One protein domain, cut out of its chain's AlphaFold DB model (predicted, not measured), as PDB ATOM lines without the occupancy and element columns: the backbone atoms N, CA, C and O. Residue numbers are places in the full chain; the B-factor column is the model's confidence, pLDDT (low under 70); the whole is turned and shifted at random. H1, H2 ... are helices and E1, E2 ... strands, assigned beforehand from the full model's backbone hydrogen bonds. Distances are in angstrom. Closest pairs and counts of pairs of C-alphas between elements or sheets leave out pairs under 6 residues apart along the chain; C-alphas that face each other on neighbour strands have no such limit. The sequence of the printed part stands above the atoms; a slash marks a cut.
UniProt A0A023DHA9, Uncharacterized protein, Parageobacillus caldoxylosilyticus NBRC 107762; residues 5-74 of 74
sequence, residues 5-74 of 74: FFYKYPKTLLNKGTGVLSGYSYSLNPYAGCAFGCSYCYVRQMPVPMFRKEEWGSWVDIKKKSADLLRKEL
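What this domain is: This is residues 5 to 74 of the 74 residues of an uncharacterized protein of Parageobacillus caldoxylosilyticus NBRC 107762 (UniProt A0A023DHA9). An arch with an open middle: the small sheet E1, E5, E4 spans its top, the hairpin E2 and E3 makes one leg, and the short helices H1 and H2 make the other. H3 lies at the corner where the sheet's end meets the hairpin leg. The printed part has 70 residues, with elements in the order E1 E2 E3 E4 H1 H2 E5 H3; the sheet is mixed and the class is mixed, helices and strands. It is only just compact, close to loose, with a radius of gyration of the C-alphas of 13.2 A and spans of 34 by 29 by 18 A.

How they stand to each other: E1, residues 5 to 8, is parallel to E5, residues 59 to 63, at 32 degrees, with N 6 and O 60 2.9 A apart. E2, residues 14 to 16, and E3, residues 26 to 28, form an antiparallel hairpin, with N 27 and O 15 2.8 A apart. E3 runs on into E4, residues 31 to 34, at 65 degrees. E4 is antiparallel to E5 at 167 degrees, with N 61 and O 32 2.8 A apart. H1, residues 42 to 45, is only just on the sheet, with 5 pairs of C-alphas within 10 A, and only grazes it. H2, residues 47 to 50, also only grazes the sheet; its closest C-alpha pair with E4 is Pro 49 and Gly 33, 6.7 A. H1 and H2 are close but not clearly touching, the closest C-alphas being Arg 44 and Met 50, 6.3 A. H3, residues 66 to 73, is not on the sheet; its closest C-alpha pair with E2 is Glu 73 and Leu 14, 7.2 A. Every O i to N i+4 pair is within hydrogen-bond range in H3; H1 and H2 are too short for one.

Where its parts are: E1 begins at C-alpha 5 (32.049, 29.845, 375.536). E5 is 13.1 A long and H3 10.5 A, ending at C-alpha 73 (43.521, 38.555, 354.830).

The domain as a whole: The C-alphas of Ser 39 and Lys 72 are farthest apart, 36.1 A. The printed part has no cut and no long link, and no printed residue is under 70 in pLDDT.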
ATOM      1  N   PHE A   5      31.624  28.961 376.614       97.62
ATOM      2  CA  PHE A   5      32.049  29.845 375.536       97.62
ATOM      3  C   PHE A   5      33.310  30.594 375.943       97.62
ATOM      4  O   PHE A   5      33.311  31.355 376.912       97.62
ATOM      5  N   PHE A   6      34.368  30.432 375.156       97.62
ATOM      6  CA  PHE A   6      35.631  31.131 375.341       97.62
ATOM      7  C   PHE A   6      35.826  32.143 374.225       97.62
ATOM      8  O   PHE A   6      35.453  31.908 373.082       97.62
ATOM      9  N   TYR A   7      36.467  33.266 374.527       97.88
ATOM     10  CA  TYR A   7      36.763  34.290 373.531       97.88
ATOM     11  C   TYR A   7      38.267  34.342 373.286       97.88
ATOM     12  O   TYR A   7      39.049  34.527 374.219       97.88
ATOM     13  N   LYS A   8      38.676  34.168 372.030       96.50
ATOM     14  CA  LYS A   8      40.085  34.135 371.619       96.50
ATOM     15  C   LYS A   8      40.355  35.209 370.571       96.50
ATOM     16  O   LYS A   8      39.480  35.523 369.766       96.50
ATOM     17  N   TYR A   9      41.571  35.742 370.555       96.38
ATOM     18  CA  TYR A   9      42.043  36.655 369.514       96.38
ATOM     19  C   TYR A   9      42.993  35.890 368.591       96.38
ATOM     20  O   TYR A   9      44.147  35.666 368.966       96.38
ATOM     21  N   PRO A  10      42.518  35.403 367.433       94.81
ATOM     22  CA  PRO A  10      43.374  34.670 366.513       94.81
ATOM     23  C   PRO A  10      44.363  35.607 365.809       94.81
ATOM     24  O   PRO A  10      44.099  36.796 365.639       94.81
ATOM     25  N   LYS A  11      45.485  35.039 365.357       93.50
ATOM     26  CA  LYS A  11      46.411  35.719 364.441       93.50
ATOM     27  C   LYS A  11      45.963  35.610 362.988       93.50
ATOM     28  O   LYS A  11      46.195  36.545 362.238       93.50
ATOM     29  N   THR A  12      45.345  34.480 362.631       93.88
ATOM     30  CA  THR A  12      44.806  34.232 361.295       93.88
ATOM     31  C   THR A  12      43.392  33.651 361.334       93.88
ATOM     32  O   THR A  12      43.020  32.951 362.288       93.88
ATOM     33  N   LEU A  13      42.594  33.919 360.300       95.38
ATOM     34  CA  LEU A  13      41.245  33.374 360.145       95.38
ATOM     35  C   LEU A  13      41.129  32.378 358.985       95.38
ATOM     36  O   LEU A  13      40.375  31.404 359.101       95.38
ATOM     37  N   LEU A  14      41.891  32.601 357.915       95.50
ATOM     38  CA  LEU A  14      41.994  31.739 356.746       95.50
ATOM     39  C   LEU A  14      43.139  30.728 356.895       95.50
ATOM     40  O   LEU A  14      44.276  31.080 357.210       95.50
ATOM     41  N   ASN A  15      42.853  29.455 356.616       93.50
ATOM     42  CA  ASN A  15      43.875  28.414 356.468       93.50
ATOM     43  C   ASN A  15      43.942  27.988 355.005       93.50
ATOM     44  O   ASN A  15      42.895  27.717 354.418       93.50
ATOM     45  N   LYS A  16      45.145  27.900 354.426       95.12
ATOM     46  CA  LYS A  16      45.330  27.444 353.038       95.12
ATOM     47  C   LYS A  16      44.737  26.048 352.842       95.12
ATOM     48  O   LYS A  16      44.952  25.171 353.679       95.12
ATOM     49  N   GLY A  17      44.016  25.849 351.742       95.25
ATOM     50  CA  GLY A  17      43.544  24.529 351.341       95.25
ATOM     51  C   GLY A  17      44.726  23.653 350.937       95.25
ATOM     52  O   GLY A  17      45.445  23.950 349.987       95.25
ATOM     53  N   THR A  18      44.968  22.590 351.695       94.81
ATOM     54  CA  THR A  18      46.025  21.609 351.425       94.81
ATOM     55  C   THR A  18      45.472  20.195 351.587       94.81
ATOM     56  O   THR A  18      44.385  19.994 352.136       94.81
ATOM     57  N   GLY A  19      46.202  19.196 351.083       93.56
ATOM     58  CA  GLY A  19      45.780  17.795 351.153       93.56
ATOM     59  C   GLY A  19      44.413  17.582 350.498       93.56
ATOM     60  O   GLY A  19      44.219  17.944 349.341       93.56
ATOM     61  N   VAL A  20      43.456  17.040 351.258       91.81
ATOM     62  CA  VAL A  20      42.078  16.779 350.794       91.81
ATOM     63  C   VAL A  20      41.295  18.046 350.427       91.81
ATOM     64  O   VAL A  20      40.274  17.957 349.755       91.81
ATOM     65  N   LEU A  21      41.762  19.224 350.854       94.06
ATOM     66  CA  LEU A  21      41.157  20.520 350.541       94.06
ATOM     67  C   LEU A  21      41.880  21.258 349.405       94.06
ATOM     68  O   LEU A  21      41.655  22.450 349.233       94.06
ATOM     69  N   SER A  22      42.737  20.590 348.628       95.44
ATOM     70  CA  SER A  22      43.516  21.214 347.545       95.44
ATOM     71  C   SER A  22      42.672  21.850 346.433       95.44
ATOM     72  O   SER A  22      43.158  22.736 345.738       95.44
ATOM     73  N   GLY A  23      41.405  21.445 346.280       96.88
ATOM     74  CA  GLY A  23      40.448  22.078 345.364       96.88
ATOM     75  C   GLY A  23      39.911  23.437 345.837       96.88
ATOM     76  O   GLY A  23      39.194  24.097 345.091       96.88
ATOM     77  N   TYR A  24      40.242  23.862 347.059       96.69
ATOM     78  CA  TYR A  24      39.838  25.145 347.632       96.69
ATOM     79  C   TYR A  24      41.064  26.005 347.930       96.69
ATOM     80  O   TYR A  24      42.081  25.508 348.408       96.69
ATOM     81  N   SER A  25      40.954  27.320 347.741       95.50
ATOM     82  CA  SER A  25      42.045  28.242 348.080       95.50
ATOM     83  C   SER A  25      42.287  28.303 349.592       95.50
ATOM     84  O   SER A  25      43.422  28.193 350.060       95.50
ATOM     85  N   TYR A  26      41.210  28.458 350.367       96.50
ATOM     86  CA  TYR A  26      41.256  28.620 351.818       96.50
ATOM     87  C   TYR A  26      40.016  28.023 352.486       96.50
ATOM     88  O   TYR A  26      38.944  27.949 351.891       96.50
ATOM     89  N   SER A  27      40.156  27.666 353.760       94.56
ATOM     90  CA  SER A  27      39.041  27.443 354.679       94.56
ATOM     91  C   SER A  27      38.929  28.616 355.650       94.56
ATOM     92  O   SER A  27      39.933  29.093 356.181       94.56
ATOM     93  N   LEU A  28      37.699  29.065 355.895       95.50
ATOM     94  CA  LEU A  28      37.382  30.100 356.871       95.50
ATOM     95  C   LEU A  28      36.924  29.439 358.168       95.50
ATOM     96  O   LEU A  28      35.966  28.668 358.158       95.50
ATOM     97  N   ASN A  29      37.571  29.765 359.287       90.94
ATOM     98  CA  ASN A  29      37.162  29.217 360.573       90.94
ATOM     99  C   ASN A  29      36.998  30.294 361.666       90.94
ATOM    100  O   ASN A  29      38.006  30.670 362.272       90.94
ATOM    101  N   PRO A  30      35.762  30.729 361.985       94.69
ATOM    102  CA  PRO A  30      35.473  31.663 363.076       94.69
ATOM    103  C   PRO A  30      35.302  31.008 364.464       94.69
ATOM    104  O   PRO A  30      35.285  31.730 365.465       94.69
ATOM    105  N   TYR A  31      35.223  29.673 364.554       95.62
ATOM    106  CA  TYR A  31      34.976  28.950 365.811       95.62
ATOM    107  C   TYR A  31      35.811  27.668 365.938       95.62
ATOM    108  O   TYR A  31      35.878  26.860 365.021       95.62
ATOM    109  N   ALA A  32      36.397  27.402 367.102       95.25
ATOM    110  CA  ALA A  32      36.877  26.052 367.412       95.25
ATOM    111  C   ALA A  32      35.938  25.383 368.419       95.25
ATOM    112  O   ALA A  32      35.396  26.056 369.288       95.25
ATOM    113  N   GLY A  33      35.749  24.069 368.311       95.75
ATOM    114  CA  GLY A  33      34.792  23.339 369.146       95.75
ATOM    115  C   GLY A  33      33.390  23.300 368.548       95.75
ATOM    116  O   GLY A  33      33.180  23.650 367.385       95.75
ATOM    117  N   CYS A  34      32.433  22.805 369.324       95.69
ATOM    118  CA  CYS A  34      31.059  22.595 368.883       95.69
ATOM    119  C   CYS A  34      30.130  22.528 370.098       95.69
ATOM    120  O   CYS A  34      30.465  21.873 371.075       95.69
ATOM    121  N   ALA A  35      28.949  23.144 370.010       96.31
ATOM    122  CA  ALA A  35      27.909  23.073 371.043       96.31
ATOM    123  C   ALA A  35      26.954  21.869 370.881       96.31
ATOM    124  O   ALA A  35      26.122  21.626 371.748       96.31
ATOM    125  N   PHE A  36      27.034  21.143 369.756       95.31
ATOM    126  CA  PHE A  36      26.116  20.042 369.422       95.31
ATOM    127  C   PHE A  36      26.639  18.674 369.869       95.31
ATOM    128  O   PHE A  36      25.848  17.780 370.146       95.31
ATOM    129  N   GLY A  37      27.964  18.485 369.914       94.69
ATOM    130  CA  GLY A  37      28.571  17.271 370.469       94.69
ATOM    131  C   GLY A  37      28.248  15.964 369.733       94.69
ATOM    132  O   GLY A  37      28.276  14.908 370.355       94.69
ATOM    133  N   CYS A  38      27.942  15.992 368.427       96.62
ATOM    134  CA  CYS A  38      27.515  14.790 367.697       96.62
ATOM    135  C   CYS A  38      28.531  13.642 367.829       96.62
ATOM    136  O   CYS A  38      29.721  13.828 367.551       96.62
ATOM    137  N   SER A  39      28.050  12.444 368.177       94.56
ATOM    138  CA  SER A  39      28.881  11.247 368.388       94.56
ATOM    139  C   SER A  39      29.678  10.834 367.148       94.56
ATOM    140  O   SER A  39      30.787  10.319 367.274       94.56
ATOM    141  N   TYR A  40      29.139  11.113 365.960       95.81
ATOM    142  CA  TYR A  40      29.723  10.795 364.656       95.81
ATOM    143  C   TYR A  40      30.600  11.916 364.072       95.81
ATOM    144  O   TYR A  40      31.065  11.811 362.938       95.81
ATOM    145  N   CYS A  41      30.809  13.026 364.787       96.62
ATOM    146  CA  CYS A  41      31.545  14.153 364.223       96.62
ATOM    147  C   CYS A  41      33.037  13.828 364.083       96.62
ATOM    148  O   CYS A  41      33.757  13.742 365.079       96.62
ATOM    149  N   TYR A  42      33.524  13.731 362.844       94.31
ATOM    150  CA  TYR A  42      34.941  13.476 362.566       94.31
ATOM    151  C   TYR A  42      35.862  14.562 363.148       94.31
ATOM    152  O   TYR A  42      37.003  14.278 363.509       94.31
ATOM    153  N   VAL A  43      35.362  15.798 363.290       94.56
ATOM    154  CA  VAL A  43      36.130  16.923 363.841       94.56
ATOM    155  C   VAL A  43      36.616  16.616 365.251       94.56
ATOM    156  O   VAL A  43      37.706  17.056 365.588       94.56
ATOM    157  N   ARG A  44      35.901  15.798 366.041       95.31
ATOM    158  CA  ARG A  44      36.324  15.363 367.386       95.31
ATOM    159  C   ARG A  44      37.729  14.745 367.407       95.31
ATOM    160  O   ARG A  44      38.418  14.861 368.413       95.31
ATOM    161  N   GLN A  45      38.147  14.106 366.313       94.88
ATOM    162  CA  GLN A  45      39.457  13.458 366.173       94.88
ATOM    163  C   GLN A  45      40.517  14.362 365.516       94.88
ATOM    164  O   GLN A  45      41.615  13.910 365.209       94.88
ATOM    165  N   MET A  46      40.218  15.643 365.287       93.31
ATOM    166  CA  MET A  46      41.218  16.616 364.845       93.31
ATOM    167  C   MET A  46      42.093  17.069 366.025       93.31
ATOM    168  O   MET A  46      41.631  17.035 367.165       93.31
ATOM    169  N   PRO A  47      43.323  17.569 365.785       93.88
ATOM    170  CA  PRO A  47      44.259  17.914 366.858       93.88
ATOM    171  C   PRO A  47      43.678  18.835 367.938       93.88
ATOM    172  O   PRO A  47      43.851  18.578 369.123       93.88
ATOM    173  N   VAL A  48      42.948  19.887 367.545       94.19
ATOM    174  CA  VAL A  48      42.405  20.865 368.503       94.19
ATOM    175  C   VAL A  48      41.492  20.201 369.548       94.19
ATOM    176  O   VAL A  48      41.801  20.331 370.727       94.19
ATOM    177  N   PRO A  49      40.405  19.491 369.184       95.50
ATOM    178  CA  PRO A  49      39.593  18.770 370.164       95.50
ATOM    179  C   PRO A  49      40.268  17.532 370.760       95.50
ATOM    180  O   PRO A  49      40.021  17.247 371.923       95.50
ATOM    181  N   MET A  50      41.129  16.821 370.026       94.75
ATOM    182  CA  MET A  50      41.801  15.616 370.534       94.75
ATOM    183  C   MET A  50      42.729  15.920 371.717       94.75
ATOM    184  O   MET A  50      42.779  15.156 372.678       94.75
ATOM    185  N   PHE A  51      43.453  17.042 371.665       95.62
ATOM    186  CA  PHE A  51      44.349  17.469 372.744       95.62
ATOM    187  C   PHE A  51      43.663  18.356 373.788       95.62
ATOM    188  O   PHE A  51      44.267  18.718 374.802       95.62
ATOM    189  N   ARG A  52      42.394  18.704 373.565       92.75
ATOM    190  CA  ARG A  52      41.576  19.434 374.528       92.75
ATOM    191  C   ARG A  52      41.051  18.446 375.567       92.75
ATOM    192  O   ARG A  52      40.361  17.494 375.234       92.75
ATOM    193  N   LYS A  53      41.365  18.672 376.844       92.31
ATOM    194  CA  LYS A  53      40.953  17.808 377.972       92.31
ATOM    195  C   LYS A  53      39.484  17.998 378.392       92.31
ATOM    196  O   LYS A  53      39.112  17.635 379.501       92.31
ATOM    197  N   GLU A  54      38.676  18.609 377.533       94.88
ATOM    198  CA  GLU A  54      37.268  18.928 377.772       94.88
ATOM    199  C   GLU A  54      36.399  18.040 376.877       94.88
ATOM    200  O   GLU A  54      36.814  17.639 375.787       94.88
ATOM    201  N   GLU A  55      35.188  17.723 377.329       95.06
ATOM    202  CA  GLU A  55      34.290  16.820 376.614       95.06
ATOM    203  C   GLU A  55      33.864  17.391 375.248       95.06
ATOM    204  O   GLU A  55      33.592  18.584 375.082       95.06
ATOM    205  N   TRP A  56      33.789  16.534 374.225       96.56
ATOM    206  CA  TRP A  56      33.317  16.962 372.909       96.56
ATOM    207  C   TRP A  56      31.855  17.408 372.986       96.56
ATOM    208  O   TRP A  56      30.996  16.641 373.405       96.56
ATOM    209  N   GLY A  57      31.566  18.634 372.549       96.25
ATOM    210  CA  GLY A  57      30.236  19.228 372.705       96.25
ATOM    211  C   GLY A  57      30.116  20.204 373.876       96.25
ATOM    212  O   GLY A  57      29.140  20.946 373.936       96.25
ATOM    213  N   SER A  58      31.091  20.236 374.794       97.19
ATOM    214  CA  SER A  58      31.010  21.058 376.008       97.19
ATOM    215  C   SER A  58      31.577  22.465 375.852       97.19
ATOM    216  O   SER A  58      31.463  23.258 376.784       97.19
ATOM    217  N   TRP A  59      32.198  22.795 374.717       97.62
ATOM    218  CA  TRP A  59      32.945  24.041 374.566       97.62
ATOM    219  C   TRP A  59      32.921  24.604 373.142       97.62
ATOM    220  O   TRP A  59      32.892  23.872 372.147       97.62
ATOM    221  N   VAL A  60      32.990  25.933 373.055       97.56
ATOM    222  CA  VAL A  60      33.194  26.685 371.813       97.56
ATOM    223  C   VAL A  60      34.148  27.853 372.068       97.56
ATOM    224  O   VAL A  60      33.873  28.740 372.873       97.56
ATOM    225  N   ASP A  61      35.249  27.900 371.325       97.50
ATOM    226  CA  ASP A  61      36.120  29.067 371.229       97.50
ATOM    227  C   ASP A  61      35.631  29.981 370.103       97.50
ATOM    228  O   ASP A  61      35.711  29.649 368.920       97.50
ATOM    229  N   ILE A  62      35.170  31.170 370.469       97.56
ATOM    230  CA  ILE A  62      34.725  32.232 369.574       97.56
ATOM    231  C   ILE A  62      35.912  33.134 369.244       97.56
ATOM    232  O   ILE A  62      36.477  33.801 370.121       97.56
ATOM    233  N   LYS A  63      36.271  33.213 367.961       97.12
ATOM    234  CA  LYS A  63      37.328  34.110 367.494       97.12
ATOM    235  C   LYS A  63      36.809  35.548 367.395       97.12
ATOM    236  O   LYS A  63      35.994  35.892 366.535       97.12
ATOM    237  N   LYS A  64      37.269  36.415 368.295       97.69
ATOM    238  CA  LYS A  64      36.938  37.846 368.304       97.69
ATOM    239  C   LYS A  64      37.591  38.563 367.121       97.69
ATOM    240  O   LYS A  64      38.627  38.138 366.619       97.69
ATOM    241  N   LYS A  65      36.977  39.678 366.707       96.25
ATOM    242  CA  LYS A  65      37.411  40.512 365.570       96.25
ATOM    243  C   LYS A  65      37.536  39.742 364.243       96.25
ATOM    244  O   LYS A  65      38.290  40.153 363.370       96.25
ATOM    245  N   SER A  66      36.776  38.653 364.077       94.94
ATOM    246  CA  SER A  66      36.830  37.803 362.878       94.94
ATOM    247  C   SER A  66      36.568  38.584 361.586       94.94
ATOM    248  O   SER A  66      37.332  38.453 360.643       94.94
ATOM    249  N   ALA A  67      35.550  39.451 361.544       95.00
ATOM    250  CA  ALA A  67      35.258  40.239 360.342       95.00
ATOM    251  C   ALA A  67      36.409  41.188 359.965       95.00
ATOM    252  O   ALA A  67      36.795  41.262 358.802       95.00
ATOM    253  N   ASP A  68      36.981  41.890 360.945       96.06
ATOM    254  CA  ASP A  68      38.079  42.831 360.701       96.06
ATOM    255  C   ASP A  68      39.367  42.115 360.304       96.06
ATOM    256  O   ASP A  68      40.097  42.606 359.449       96.06
ATOM    257  N   LEU A  69      39.648  40.959 360.911       96.12
ATOM    258  CA  LEU A  69      40.798  40.140 360.544       96.12
ATOM    259  C   LEU A  69      40.633  39.556 359.139       96.12
ATOM    260  O   LEU A  69      41.558  39.658 358.346       96.12
ATOM    261  N   LEU A  70      39.447  39.040 358.802       96.31
ATOM    262  CA  LEU A  70      39.157  38.532 357.463       96.31
ATOM    263  C   LEU A  70      39.403  39.597 356.393       96.31
ATOM    264  O   LEU A  70      40.069  39.319 355.408       96.31
ATOM    265  N   ARG A  71      38.934  40.834 356.604       96.62
ATOM    266  CA  ARG A  71      39.163  41.940 355.658       96.62
ATOM    267  C   ARG A  71      40.641  42.262 355.425       96.62
ATOM    268  O   ARG A  71      40.947  42.853 354.403       96.62
ATOM    269  N   LYS A  72      41.531  41.935 356.368       95.62
ATOM    270  CA  LYS A  72      42.985  42.114 356.212       95.62
ATOM    271  C   LYS A  72      43.657  40.946 355.486       95.62
ATOM    272  O   LYS A  72      44.799  41.093 355.070       95.62
ATOM    273  N   GLU A  73      43.001  39.789 355.435       94.62
ATOM    274  CA  GLU A  73      43.521  38.555 354.830       94.62
ATOM    275  C   GLU A  73      43.023  38.320 353.398       94.62
ATOM    276  O   GLU A  73      43.573  37.457 352.712       94.62
ATOM    277  N   LEU A  74      41.985  39.051 352.979       92.50
ATOM    278  CA  LEU A  74      41.522  39.142 351.592       92.50
ATOM    279  C   LEU A  74      42.412  40.098 350.791       92.50
ATOM    280  O   LEU A  74      42.670  39.771 349.613       92.50
TER     281      LEU A  74